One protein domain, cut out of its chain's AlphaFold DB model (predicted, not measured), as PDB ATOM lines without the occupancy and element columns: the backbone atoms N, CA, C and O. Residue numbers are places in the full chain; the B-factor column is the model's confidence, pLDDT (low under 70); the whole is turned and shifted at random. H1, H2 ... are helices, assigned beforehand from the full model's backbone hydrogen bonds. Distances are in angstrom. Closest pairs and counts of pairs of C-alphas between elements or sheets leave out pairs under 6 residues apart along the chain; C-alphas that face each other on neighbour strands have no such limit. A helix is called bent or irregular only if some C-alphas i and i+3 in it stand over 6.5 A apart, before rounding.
ATOM      1  N   GLU A  13     401.467 387.894 246.303       90.00
ATOM      2  CA  GLU A  13     401.348 388.718 247.506       90.00
ATOM      3  C   GLU A  13     399.880 388.872 247.925       90.00
ATOM      4  O   GLU A  13     399.554 388.678 249.100       90.00
ATOM      5  N   ASP A  14     398.988 389.121 246.966       88.06
ATOM      6  CA  ASP A  14     397.540 389.177 247.174       88.06
ATOM      7  C   ASP A  14     397.014 387.833 247.685       88.06
ATOM      8  O   ASP A  14     396.299 387.780 248.687       88.06
ATOM      9  N   ARG A  15     397.466 386.725 247.081       89.12
ATOM     10  CA  ARG A  15     397.151 385.365 247.545       89.12
ATOM     11  C   ARG A  15     397.570 385.155 249.003       89.12
ATOM     12  O   ARG A  15     396.817 384.591 249.794       89.12
ATOM     13  N   ASN A  16     398.762 385.617 249.381       90.38
ATOM     14  CA  ASN A  16     399.255 385.498 250.752       90.38
ATOM     15  C   ASN A  16     398.457 386.364 251.736       90.38
ATOM     16  O   ASN A  16     398.249 385.949 252.877       90.38
ATOM     17  N   ARG A  17     397.982 387.544 251.318       89.88
ATOM     18  CA  ARG A  17     397.063 388.372 252.117       89.88
ATOM     19  C   ARG A  17     395.735 387.648 252.340       89.88
ATOM     20  O   ARG A  17     395.302 387.556 253.484       89.88
ATOM     21  N   VAL A  18     395.155 387.071 251.287       91.19
ATOM     22  CA  VAL A  18     393.923 386.269 251.368       91.19
ATOM     23  C   VAL A  18     394.101 385.060 252.290       91.19
ATOM     24  O   VAL A  18     393.271 384.847 253.168       91.19
ATOM     25  N   ASN A  19     395.213 384.324 252.187       92.62
ATOM     26  CA  ASN A  19     395.513 383.204 253.089       92.62
ATOM     27  C   ASN A  19     395.579 383.630 254.562       92.62
ATOM     28  O   ASN A  19     395.018 382.954 255.420       92.62
ATOM     29  N   ARG A  20     396.228 384.761 254.867       93.31
ATOM     30  CA  ARG A  20     396.257 385.291 256.240       93.31
ATOM     31  C   ARG A  20     394.861 385.653 256.738       93.31
ATOM     32  O   ARG A  20     394.547 385.378 257.891       93.31
ATOM     33  N   SER A  21     394.027 386.240 255.880       93.56
ATOM     34  CA  SER A  21     392.635 386.546 256.220       93.56
ATOM     35  C   SER A  21     391.812 385.285 256.481       93.56
ATOM     36  O   SER A  21     391.055 385.270 257.444       93.56
ATOM     37  N   ILE A  22     391.986 384.224 255.682       94.88
ATOM     38  CA  ILE A  22     391.326 382.923 255.890       94.88
ATOM     39  C   ILE A  22     391.686 382.352 257.264       94.88
ATOM     40  O   ILE A  22     390.783 382.048 258.034       94.88
ATOM     41  N   HIS A  23     392.975 382.268 257.603       96.31
ATOM     42  CA  HIS A  23     393.395 381.718 258.896       96.31
ATOM     43  C   HIS A  23     392.911 382.552 260.078       96.31
ATOM     44  O   HIS A  23     392.433 382.010 261.066       96.31
ATOM     45  N   TRP A  24     392.963 383.878 259.960       95.12
ATOM     46  CA  TRP A  24     392.415 384.745 260.997       95.12
ATOM     47  C   TRP A  24     390.902 384.535 261.173       95.12
ATOM     48  O   TRP A  24     390.417 384.465 262.297       95.12
ATOM     49  N   LEU A  25     390.151 384.395 260.076       95.69
ATOM     50  CA  LEU A  25     388.719 384.093 260.126       95.69
ATOM     51  C   LEU A  25     388.446 382.731 260.788       95.69
ATOM     52  O   LEU A  25     387.496 382.622 261.555       95.69
ATOM     53  N   GLU A  26     389.281 381.720 260.541       96.62
ATOM     54  CA  GLU A  26     389.192 380.409 261.206       96.62
ATOM     55  C   GLU A  26     389.374 380.526 262.719       96.62
ATOM     56  O   GLU A  26     388.511 380.083 263.472       96.62
ATOM     57  N   GLU A  27     390.422 381.220 263.166       96.44
ATOM     58  CA  GLU A  27     390.660 381.457 264.593       96.44
ATOM     59  C   GLU A  27     389.493 382.203 265.259       96.44
ATOM     60  O   GLU A  27     389.108 381.908 266.392       96.44
ATOM     61  N   VAL A  28     388.907 383.189 264.575       96.38
ATOM     62  CA  VAL A  28     387.753 383.942 265.090       96.38
ATOM     63  C   VAL A  28     386.511 383.051 265.173       96.38
ATOM     64  O   VAL A  28     385.794 383.123 266.172       96.38
ATOM     65  N   ALA A  29     386.258 382.206 264.171       97.50
ATOM     66  CA  ALA A  29     385.136 381.272 264.181       97.50
ATOM     67  C   ALA A  29     385.247 380.263 265.333       97.50
ATOM     68  O   ALA A  29     384.285 380.087 266.081       97.50
ATOM     69  N   ASP A  30     386.424 379.672 265.533       97.81
ATOM     70  CA  ASP A  30     386.668 378.722 266.621       97.81
ATOM     71  C   ASP A  30     386.465 379.378 267.991       97.81
ATOM     72  O   ASP A  30     385.795 378.827 268.870       97.81
ATOM     73  N   ASN A  31     386.969 380.606 268.155       97.38
ATOM     74  CA  ASN A  31     386.745 381.389 269.364       97.38
ATOM     75  C   ASN A  31     385.253 381.645 269.603       97.38
ATOM     76  O   ASN A  31     384.779 381.461 270.720       97.38
ATOM     77  N   LEU A  32     384.494 382.052 268.587       97.62
ATOM     78  CA  LEU A  32     383.060 382.321 268.725       97.62
ATOM     79  C   LEU A  32     382.250 381.065 269.054       97.62
ATOM     80  O   LEU A  32     381.376 381.126 269.921       97.62
ATOM     81  N   SER A  33     382.568 379.929 268.431       98.19
ATOM     82  CA  SER A  33     381.979 378.634 268.784       98.19
ATOM     83  C   SER A  33     382.244 378.301 270.250       98.19
ATOM     84  O   SER A  33     381.304 378.034 270.998       98.19
ATOM     85  N   TYR A  34     383.490 378.443 270.707       98.06
ATOM     86  CA  TYR A  34     383.835 378.242 272.114       98.06
ATOM     87  C   TYR A  34     383.084 379.203 273.051       98.06
ATOM     88  O   TYR A  34     382.583 378.795 274.100       98.06
ATOM     89  N   LEU A  35     382.951 380.481 272.682       98.00
ATOM     90  CA  LEU A  35     382.206 381.457 273.479       98.00
ATOM     91  C   LEU A  35     380.718 381.111 273.590       98.00
ATOM     92  O   LEU A  35     380.129 381.332 274.653       98.00
ATOM     93  N   SER A  36     380.132 380.542 272.533       98.06
ATOM     94  CA  SER A  36     378.732 380.111 272.521       98.06
ATOM     95  C   SER A  36     378.439 379.032 273.568       98.06
ATOM     96  O   SER A  36     377.354 379.008 274.142       98.06
ATOM     97  N   GLU A  37     379.427 378.199 273.892       98.12
ATOM     98  CA  GLU A  37     379.336 377.187 274.945       98.12
ATOM     99  C   GLU A  37     379.707 377.777 276.314       98.12
ATOM    100  O   GLU A  37     379.001 377.585 277.310       98.12
ATOM    101  N   LEU A  38     380.785 378.569 276.365       97.81
ATOM    102  CA  LEU A  38     381.319 379.149 277.597       97.81
ATOM    103  C   LEU A  38     380.305 380.039 278.324       97.81
ATOM    104  O   LEU A  38     380.335 380.120 279.557       97.81
ATOM    105  N   VAL A  39     379.412 380.716 277.596       97.81
ATOM    106  CA  VAL A  39     378.433 381.639 278.187       97.81
ATOM    107  C   VAL A  39     377.506 380.957 279.198       97.81
ATOM    108  O   VAL A  39     377.090 381.604 280.162       97.81
ATOM    109  N   PHE A  40     377.232 379.659 279.031       97.25
ATOM    110  CA  PHE A  40     376.394 378.879 279.947       97.25
ATOM    111  C   PHE A  40     377.123 378.476 281.231       97.25
ATOM    112  O   PHE A  40     376.480 378.200 282.240       97.25
ATOM    113  N   MET A  41     378.457 378.478 281.214       96.75
ATOM    114  CA  MET A  41     379.282 378.208 282.392       96.75
ATOM    115  C   MET A  41     379.653 379.504 283.115       96.75
ATOM    116  O   MET A  41     379.577 379.595 284.337       96.75
ATOM    117  N   THR A  42     380.100 380.512 282.358       96.25
ATOM    118  CA  THR A  42     380.651 381.764 282.891       96.25
ATOM    119  C   THR A  42     380.358 382.952 281.969       96.25
ATOM    120  O   THR A  42     381.232 383.461 281.265       96.25
ATOM    121  N   SER A  43     379.129 383.470 282.011       95.06
ATOM    122  CA  SER A  43     378.670 384.533 281.099       95.06
ATOM    123  C   SER A  43     379.538 385.800 281.135       95.06
ATOM    124  O   SER A  43     379.809 386.403 280.099       95.06
ATOM    125  N   ARG A  44     380.069 386.177 282.310       96.62
ATOM    126  CA  ARG A  44     381.000 387.314 282.446       96.62
ATOM    127  C   ARG A  44     382.322 387.085 281.709       96.62
ATOM    128  O   ARG A  44     382.830 388.006 281.075       96.62
ATOM    129  N   LYS A  45     382.881 385.875 281.788       96.88
ATOM    130  CA  LYS A  45     384.132 385.537 281.099       96.88
ATOM    131  C   LYS A  45     383.913 385.510 279.589       96.88
ATOM    132  O   LYS A  45     384.700 386.118 278.871       96.88
ATOM    133  N   ALA A  46     382.816 384.901 279.134       97.31
ATOM    134  CA  ALA A  46     382.436 384.890 277.724       97.31
ATOM    135  C   ALA A  46     382.270 386.315 277.164       97.31
ATOM    136  O   ALA A  46     382.866 386.646 276.141       97.31
ATOM    137  N   LYS A  47     381.568 387.199 277.890       97.12
ATOM    138  CA  LYS A  47     381.438 388.623 277.538       97.12
ATOM    139  C   LYS A  47     382.793 389.325 277.414       97.12
ATOM    140  O   LYS A  47     383.025 390.041 276.446       97.12
ATOM    141  N   ASN A  48     383.690 389.132 278.381       97.31
ATOM    142  CA  ASN A  48     385.008 389.772 278.370       97.31
ATOM    143  C   ASN A  48     385.878 389.293 277.202       97.31
ATOM    144  O   ASN A  48     386.585 390.095 276.601       97.31
ATOM    145  N   MET A  49     385.815 388.008 276.859       97.06
ATOM    146  CA  MET A  49     386.527 387.472 275.700       97.06
ATOM    147  C   MET A  49     385.936 387.990 274.381       97.06
ATOM    148  O   MET A  49     386.689 388.381 273.495       97.06
ATOM    149  N   ALA A  50     384.607 388.089 274.269       96.44
ATOM    150  CA  ALA A  50     383.958 388.724 273.118       96.44
ATOM    151  C   ALA A  50     384.382 390.200 272.959       96.44
ATOM    152  O   ALA A  50     384.682 390.643 271.852       96.44
ATOM    153  N   LEU A  51     384.495 390.943 274.068       96.38
ATOM    154  CA  LEU A  51     385.022 392.317 274.089       96.38
ATOM    155  C   LEU A  51     386.489 392.409 273.632       96.38
ATOM    156  O   LEU A  51     386.883 393.388 273.002       96.38
ATOM    157  N   GLN A  52     387.315 391.408 273.934       95.56
ATOM    158  CA  GLN A  52     388.692 391.359 273.433       95.56
ATOM    159  C   GLN A  52     388.734 391.070 271.931       95.56
ATOM    160  O   GLN A  52     389.525 391.676 271.211       95.56
ATOM    161  N   LEU A  53     387.860 390.180 271.455       94.56
ATOM    162  CA  LEU A  53     387.765 389.808 270.047       94.56
ATOM    163  C   LEU A  53     387.364 391.003 269.171       94.56
ATOM    164  O   LEU A  53     387.978 391.236 268.131       94.56
ATOM    165  N   ILE A  54     386.381 391.794 269.610       93.94
ATOM    166  CA  ILE A  54     385.932 392.980 268.868       93.94
ATOM    167  C   ILE A  54     386.970 394.112 268.862       93.94
ATOM    168  O   ILE A  54     387.072 394.856 267.891       93.94
ATOM    169  N   ALA A  55     387.794 394.212 269.908       92.94
ATOM    170  CA  ALA A  55     388.870 395.199 269.983       92.94
ATOM    171  C   ALA A  55     390.041 394.903 269.023       92.94
ATOM    172  O   ALA A  55     390.910 395.757 268.828       92.94
ATOM    173  N   ALA A  56     390.095 393.712 268.414       92.69
ATOM    174  CA  ALA A  56     391.124 393.374 267.442       92.69
ATOM    175  C   ALA A  56     391.012 394.273 266.200       92.69
ATOM    176  O   ALA A  56     389.971 394.331 265.547       92.69
ATOM    177  N   LYS A  57     392.115 394.925 265.805       89.25
ATOM    178  CA  LYS A  57     392.150 395.838 264.645       89.25
ATOM    179  C   LYS A  57     391.608 395.181 263.373       89.25
ATOM    180  O   LYS A  57     390.939 395.834 262.580       89.25
ATOM    181  N   GLN A  58     391.876 393.893 263.181       90.19
ATOM    182  CA  GLN A  58     391.411 393.122 262.032       90.19
ATOM    183  C   GLN A  58     389.880 393.049 261.937       90.19
ATOM    184  O   GLN A  58     389.367 393.012 260.819       90.19
ATOM    185  N   MET A  59     389.157 393.106 263.064       90.69
ATOM    186  CA  MET A  59     387.690 393.063 263.112       90.69
ATOM    187  C   MET A  59     387.050 394.257 262.393       90.69
ATOM    188  O   MET A  59     385.981 394.124 261.806       90.69
ATOM    189  N   THR A  60     387.745 395.399 262.334       89.25
ATOM    190  CA  THR A  60     387.272 396.600 261.615       89.25
ATOM    191  C   THR A  60     387.061 396.360 260.117       89.25
ATOM    192  O   THR A  60     386.268 397.051 259.481       89.25
ATOM    193  N   ASN A  61     387.718 395.343 259.551       89.94
ATOM    194  CA  ASN A  61     387.531 394.944 258.159       89.94
ATOM    195  C   ASN A  61     386.237 394.142 257.930       89.94
ATOM    196  O   ASN A  61     385.907 393.851 256.781       89.94
ATOM    197  N   TYR A  62     385.516 393.777 258.995       92.31
ATOM    198  CA  TYR A  62     384.354 392.890 258.976       92.31
ATOM    199  C   TYR A  62     383.190 393.465 259.812       92.31
ATOM    200  O   TYR A  62     382.795 392.880 260.823       92.31
ATOM    201  N   PRO A  63     382.599 394.600 259.391       91.31
ATOM    202  CA  PRO A  63     381.638 395.360 260.200       91.31
ATOM    203  C   PRO A  63     380.407 394.549 260.623       91.31
ATOM    204  O   PRO A  63     380.009 394.615 261.776       91.31
ATOM    205  N   ILE A  64     379.868 393.703 259.739       91.69
ATOM    206  CA  ILE A  64     378.697 392.861 260.050       91.69
ATOM    207  C   ILE A  64     378.989 391.894 261.209       91.69
ATOM    208  O   ILE A  64     378.132 391.659 262.053       91.69
ATOM    209  N   ILE A  65     380.198 391.324 261.257       93.88
ATOM    210  CA  ILE A  65     380.597 390.422 262.345       93.88
ATOM    211  C   ILE A  65     380.755 391.225 263.643       93.88
ATOM    212  O   ILE A  65     380.289 390.785 264.691       93.88
ATOM    213  N   SER A  66     381.341 392.425 263.559       94.25
ATOM    214  CA  SER A  66     381.461 393.357 264.687       94.25
ATOM    215  C   SER A  66     380.094 393.701 265.289       94.25
ATOM    216  O   SER A  66     379.914 393.552 266.491       94.25
ATOM    217  N   GLU A  67     379.113 394.071 264.464       93.88
ATOM    218  CA  GLU A  67     377.748 394.408 264.898       93.88
ATOM    219  C   GLU A  67     377.068 393.238 265.634       93.88
ATOM    220  O   GLU A  67     376.492 393.424 266.707       93.88
ATOM    221  N   MET A  68     377.190 392.011 265.110       95.12
ATOM    222  CA  MET A  68     376.658 390.804 265.765       95.12
ATOM    223  C   MET A  68     377.296 390.567 267.142       95.12
ATOM    224  O   MET A  68     376.613 390.208 268.103       95.12
ATOM    225  N   LEU A  69     378.609 390.783 267.246       95.25
ATOM    226  CA  LEU A  69     379.363 390.672 268.493       95.25
ATOM    227  C   LEU A  69     378.972 391.754 269.506       95.25
ATOM    228  O   LEU A  69     378.839 391.444 270.690       95.25
ATOM    229  N   GLU A  70     378.753 392.996 269.071       96.56
ATOM    230  CA  GLU A  70     378.268 394.078 269.939       96.56
ATOM    231  C   GLU A  70     376.911 393.729 270.540       96.56
ATOM    232  O   GLU A  70     376.739 393.824 271.759       96.56
ATOM    233  N   GLU A  71     375.973 393.255 269.716       96.31
ATOM    234  CA  GLU A  71     374.665 392.819 270.197       96.31
ATOM    235  C   GLU A  71     374.802 391.655 271.187       96.31
ATOM    236  O   GLU A  71     374.185 391.680 272.257       96.31
ATOM    237  N   ALA A  72     375.658 390.672 270.883       96.44
ATOM    238  CA  ALA A  72     375.921 389.550 271.779       96.44
ATOM    239  C   ALA A  72     376.415 390.055 273.144       96.44
ATOM    240  O   ALA A  72     375.845 389.721 274.182       96.44
ATOM    241  N   ILE A  73     377.418 390.934 273.165       96.44
ATOM    242  CA  ILE A  73     378.013 391.496 274.387       96.44
ATOM    243  C   ILE A  73     376.976 392.204 275.272       96.44
ATOM    244  O   ILE A  73     377.066 392.115 276.508       96.44
ATOM    245  N   GLN A  74     376.000 392.896 274.677       96.81
ATOM    246  CA  GLN A  74     374.928 393.549 275.435       96.81
ATOM    247  C   GLN A  74     374.048 392.529 276.157       96.81
ATOM    248  O   GLN A  74     373.731 392.722 277.326       96.81
ATOM    249  N   VAL A  75     373.728 391.411 275.505       96.25
ATOM    250  CA  VAL A  75     372.801 390.404 276.045       96.25
ATOM    251  C   VAL A  75     373.487 389.269 276.810       96.25
ATOM    252  O   VAL A  75     372.805 388.415 277.366       96.25
ATOM    253  N   ALA A  76     374.821 389.253 276.877       95.00
ATOM    254  CA  ALA A  76     375.604 388.147 277.436       95.00
ATOM    255  C   ALA A  76     375.220 387.747 278.870       95.00
ATOM    256  O   ALA A  76     375.222 386.562 279.190       95.00
ATOM    257  N   LEU A  77     374.926 388.724 279.737       94.44
ATOM    258  CA  LEU A  77     374.614 388.474 281.152       94.44
ATOM    259  C   LEU A  77     373.129 388.174 281.385       94.44
ATOM    260  O   LEU A  77     372.809 387.359 282.245       94.44
ATOM    261  N   ASP A  78     372.249 388.804 280.608       95.12
ATOM    262  CA  ASP A  78     370.800 388.725 280.809       95.12
ATOM    263  C   ASP A  78     370.169 387.573 280.019       95.12
ATOM    264  O   ASP A  78     369.171 386.985 280.434       95.12
ATOM    265  N   ASN A  79     370.750 387.226 278.868       96.81
ATOM    266  CA  ASN A  79     370.253 386.182 277.985       96.81
ATOM    267  C   ASN A  79     371.400 385.383 277.330       96.81
ATOM    268  O   ASN A  79     371.710 385.575 276.147       96.81
ATOM    269  N   PRO A  80     371.991 384.418 278.065       96.19
ATOM    270  CA  PRO A  80     373.053 383.545 277.556       96.19
ATOM    271  C   PRO A  80     372.672 382.774 276.286       96.19
ATOM    272  O   PRO A  80     373.508 382.564 275.415       96.19
ATOM    273  N   LYS A  81     371.395 382.391 276.134       97.75
ATOM    274  CA  LYS A  81     370.912 381.706 274.924       97.75
ATOM    275  C   LYS A  81     370.995 382.610 273.697       97.75
ATOM    276  O   LYS A  81     371.457 382.166 272.650       97.75
ATOM    277  N   LYS A  82     370.572 383.871 273.827       97.50
ATOM    278  CA  LYS A  82     370.668 384.852 272.739       97.50
ATOM    279  C   LYS A  82     372.127 385.179 272.414       97.50
ATOM    280  O   LYS A  82     372.459 385.272 271.240       97.50
ATOM    281  N   PHE A  83     372.997 385.282 273.422       98.19
ATOM    282  CA  PHE A  83     374.441 385.417 273.202       98.19
ATOM    283  C   PHE A  83     374.998 384.262 272.367       98.19
ATOM    284  O   PHE A  83     375.612 384.502 271.334       98.19
ATOM    285  N   ALA A  84     374.744 383.016 272.784       98.25
ATOM    286  CA  ALA A  84     375.233 381.835 272.081       98.25
ATOM    287  C   ALA A  84     374.736 381.799 270.632       98.25
ATOM    288  O   ALA A  84     375.518 381.581 269.712       98.25
ATOM    289  N   TYR A  85     373.452 382.095 270.430       98.12
ATOM    290  CA  TYR A  85     372.858 382.198 269.104       98.12
ATOM    291  C   TYR A  85     373.560 383.242 268.222       98.12
ATOM    292  O   TYR A  85     373.930 382.927 267.097       98.12
ATOM    293  N   LEU A  86     373.796 384.455 268.732       97.81
ATOM    294  CA  LEU A  86     374.479 385.515 267.984       97.81
ATOM    295  C   LEU A  86     375.936 385.149 267.657       97.81
ATOM    296  O   LEU A  86     376.397 385.424 266.551       97.81
ATOM    297  N   CYS A  87     376.645 384.476 268.570       97.94
ATOM    298  CA  CYS A  87     377.977 383.938 268.287       97.94
ATOM    299  C   CYS A  87     377.946 382.922 267.138       97.94
ATOM    300  O   CYS A  87     378.769 383.018 266.232       97.94
ATOM    301  N   LEU A  88     376.984 381.995 267.128       98.19
ATOM    302  CA  LEU A  88     376.847 381.003 266.057       98.19
ATOM    303  C   LEU A  88     376.436 381.640 264.721       98.19
ATOM    304  O   LEU A  88     376.994 381.295 263.685       98.19
ATOM    305  N   GLN A  89     375.552 382.641 264.732       97.56
ATOM    306  CA  GLN A  89     375.244 383.411 263.523       97.56
ATOM    307  C   GLN A  89     376.480 384.133 262.962       97.56
ATOM    308  O   GLN A  89     376.676 384.185 261.746       97.56
ATOM    309  N   ALA A  90     377.333 384.674 263.836       97.12
ATOM    310  CA  ALA A  90     378.597 385.273 263.425       97.12
ATOM    311  C   ALA A  90     379.560 384.223 262.839       97.12
ATOM    312  O   ALA A  90     380.208 384.506 261.832       97.12
ATOM    313  N   VAL A  91     379.606 383.004 263.394       97.94
ATOM    314  CA  VAL A  91     380.363 381.868 262.827       97.94
ATOM    315  C   VAL A  91     379.874 381.522 261.422       97.94
ATOM    316  O   VAL A  91     380.687 381.432 260.501       97.94
ATOM    317  N   ASP A  92     378.563 381.401 261.212       97.31
ATOM    318  CA  ASP A  92     377.995 381.133 259.884       97.31
ATOM    319  C   ASP A  92     378.377 382.230 258.885       97.31
ATOM    320  O   ASP A  92     378.753 381.962 257.737       97.31
ATOM    321  N   ARG A  93     378.354 383.489 259.337       95.56
ATOM    322  CA  ARG A  93     378.758 384.620 258.505       95.56
ATOM    323  C   ARG A  93     380.242 384.576 258.152       95.56
ATOM    324  O   ARG A  93     380.589 384.832 256.998       95.56
ATOM    325  N   ILE A  94     381.098 384.242 259.111       96.31
ATOM    326  CA  ILE A  94     382.534 384.045 258.896       96.31
ATOM    327  C   ILE A  94     382.776 382.926 257.885       96.31
ATOM    328  O   ILE A  94     383.542 383.120 256.945       96.31
ATOM    329  N   ASN A  95     382.091 381.791 258.027       96.31
ATOM    330  CA  ASN A  95     382.226 380.657 257.116       96.31
ATOM    331  C   ASN A  95     381.819 381.016 255.684       96.31
ATOM    332  O   ASN A  95     382.516 380.641 254.744       96.31
ATOM    333  N   SER A  96     380.759 381.812 255.512       95.50
ATOM    334  CA  SER A  96     380.380 382.351 254.202       95.50
ATOM    335  C   SER A  96     381.480 383.234 253.600       95.50
ATOM    336  O   SER A  96     381.833 383.054 252.441       95.50
ATOM    337  N   ILE A  97     382.066 384.152 254.374       94.44
ATOM    338  CA  ILE A  97     383.162 385.015 253.892       94.44
ATOM    339  C   ILE A  97     384.406 384.185 253.560       94.44
ATOM    340  O   ILE A  97     385.093 384.442 252.572       94.44
ATOM    341  N   LYS A  98     384.701 383.180 254.385       94.88
ATOM    342  CA  LYS A  98     385.821 382.267 254.179       94.88
ATOM    343  C   LYS A  98     385.661 381.480 252.879       94.88
ATOM    344  O   LYS A  98     386.639 381.346 252.150       94.88
ATOM    345  N   ALA A  99     384.454 381.001 252.580       94.19
ATOM    346  CA  ALA A  99     384.157 380.319 251.325       94.19
ATOM    347  C   ALA A  99     384.442 381.226 250.115       94.19
ATOM    348  O   ALA A  99     385.213 380.816 249.250       94.19
ATOM    349  N   ASP A 100     383.954 382.475 250.128       93.25
ATOM    350  CA  ASP A 100     384.222 383.462 249.063       93.25
ATOM    351  C   ASP A 100     385.740 383.661 248.834       93.25
ATOM    352  O   ASP A 100     386.215 383.768 247.704       93.25
ATOM    353  N   LEU A 101     386.532 383.720 249.913       93.19
ATOM    354  CA  LEU A 101     387.989 383.898 249.839       93.19
ATOM    355  C   LEU A 101     388.724 382.640 249.349       93.19
ATOM    356  O   LEU A 101     389.733 382.745 248.648       93.19
ATOM    357  N   ILE A 102     388.253 381.453 249.737       93.44
ATOM    358  CA  ILE A 102     388.801 380.173 249.271       93.44
ATOM    359  C   ILE A 102     388.536 379.996 247.776       93.44
ATOM    360  O   ILE A 102     389.439 379.544 247.070       93.44
ATOM    361  N   GLU A 103     387.348 380.367 247.304       92.06
ATOM    362  CA  GLU A 103     386.976 380.355 245.886       92.06
ATOM    363  C   GLU A 103     387.916 381.258 245.080       92.06
ATOM    364  O   GLU A 103     388.668 380.754 244.252       92.06
ATOM    365  N   GLN A 104     388.045 382.539 245.453       88.94
ATOM    366  CA  GLN A 104     388.969 383.482 244.796       88.94
ATOM    367  C   GLN A 104     390.414 382.973 244.731       88.94
ATOM    368  O   GLN A 104     391.128 383.174 243.747       88.94
ATOM    369  N   ARG A 105     390.879 382.333 245.809       90.25
ATOM    370  CA  ARG A 105     392.214 381.737 245.857       90.25
ATOM    371  C   ARG A 105     392.350 380.560 244.896       90.25
ATOM    372  O   ARG A 105     393.433 380.384 244.339       90.25
ATOM    373  N   SER A 106     391.313 379.737 244.785       89.38
ATOM    374  CA  SER A 106     391.306 378.550 243.927       89.38
ATOM    375  C   SER A 106     391.281 378.970 242.460       89.38
ATOM    376  O   SER A 106     392.169 378.552 241.723       89.38
ATOM    377  N   ASP A 107     390.419 379.924 242.098       89.00
ATOM    378  CA  ASP A 107     390.340 380.500 240.750       89.00
ATOM    379  C   ASP A 107     391.705 381.011 240.265       89.00
ATOM    380  O   ASP A 107     392.162 380.667 239.177       89.00
TER     381      ASP A 107
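AT A GLANCE: This is residues 13 to 107 of the 120 residues of an uncharacterized protein of Candidatus Woesearchaeota archaeon (UniProt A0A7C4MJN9). Two long helical stretches, H1a and H4, lie side by side running opposite ways and make the length of a rod; along part of that length two shorter ones, H1b and H3, lie beside them and complete a four-part bundle. H1 folds back on itself at residues 42 and 43, so that its arm H1b returns along H1a, while short H2 sits at the corner before H3. The ring runs H1a, H1b, H3, H4, each running opposite to the next, and the ends of H1a and H4 at residues 13 and 107 reach beyond the shorter pair. The printed part has 95 residues with four named helices in the order H1, H2, H3, H4 and no named strand, class all helix. It is compact, with a radius of gyration of the C-alphas of 13.7 A, and spans 45 by 21 by 19 A.

HOW THE PARTS SIT: H1, residues 13 to 54, was assigned as one helix by its hydrogen bonds but is bent: C-alphas 41 and 44 are 9.3 A apart. Its arms H1a, residues 13 to 41, and H1b, residues 44 to 54, touch at a shallow tilt of 15 degrees, opposite ways; H1a does so with residues 28 to 39 alone, and the closest C-alphas, of Val 39 and Ala 46, are 5.2 A apart. H1a touches H4, residues 80 to 107, at a shallow tilt of 17 degrees, opposite ways, with the C-alphas of Ser 36 and Ala 84 closest at 3.9 A. H3, residues 63 to 75, touches H1b at a shallow tilt of 18 degrees, opposite ways, closest at the C-alphas of Lys 47 and Ile 73, 5.5 A. H3 and H4 form a helical hairpin at a shallow tilt of 14 degrees; H4 touches H3 with residues 82 to 94 alone, and the closest C-alphas, of Ala 72 and Phe 83, are 4.6 A apart. H1a and H3 are apart, and H1b and H4 are near each other. H2, residues 57 to 61, only just touches H3, only at the corner, with 3 pairs of C-alphas within 8 A; the closest, of Met 59 and Ser 66, are 6.4 A apart. Every O i to N i+4 pair is within hydrogen-bond range in H1b, H3 and H4, against 23 of 25 in H1a and 0 of 1 in H2, where 2 of 2 O i to N i+3 pairs are.

IN THESE COORDINATES: H1a begins at C-alpha 13 (401.348, 388.718, 247.506) and is 42.6 A long from first to last C-alpha; H1b is 15.5 A long. H2 measures 8.0 A and H3 18.8 A. H4 is 40.8 A long, from C-alpha 80 (373.053, 383.545, 277.556) to C-alpha 107 (390.340, 380.500, 240.750).

THE WHOLE: The two C-alphas farthest apart, of Asp 78 and Asp 107, are 45.3 A apart. The printed part has no cut, and the links H1 to H2, H2 to H3 and H3 to H4 are tight. The mean pLDDT of the printed part is 94.9, and no printed residue is under 70.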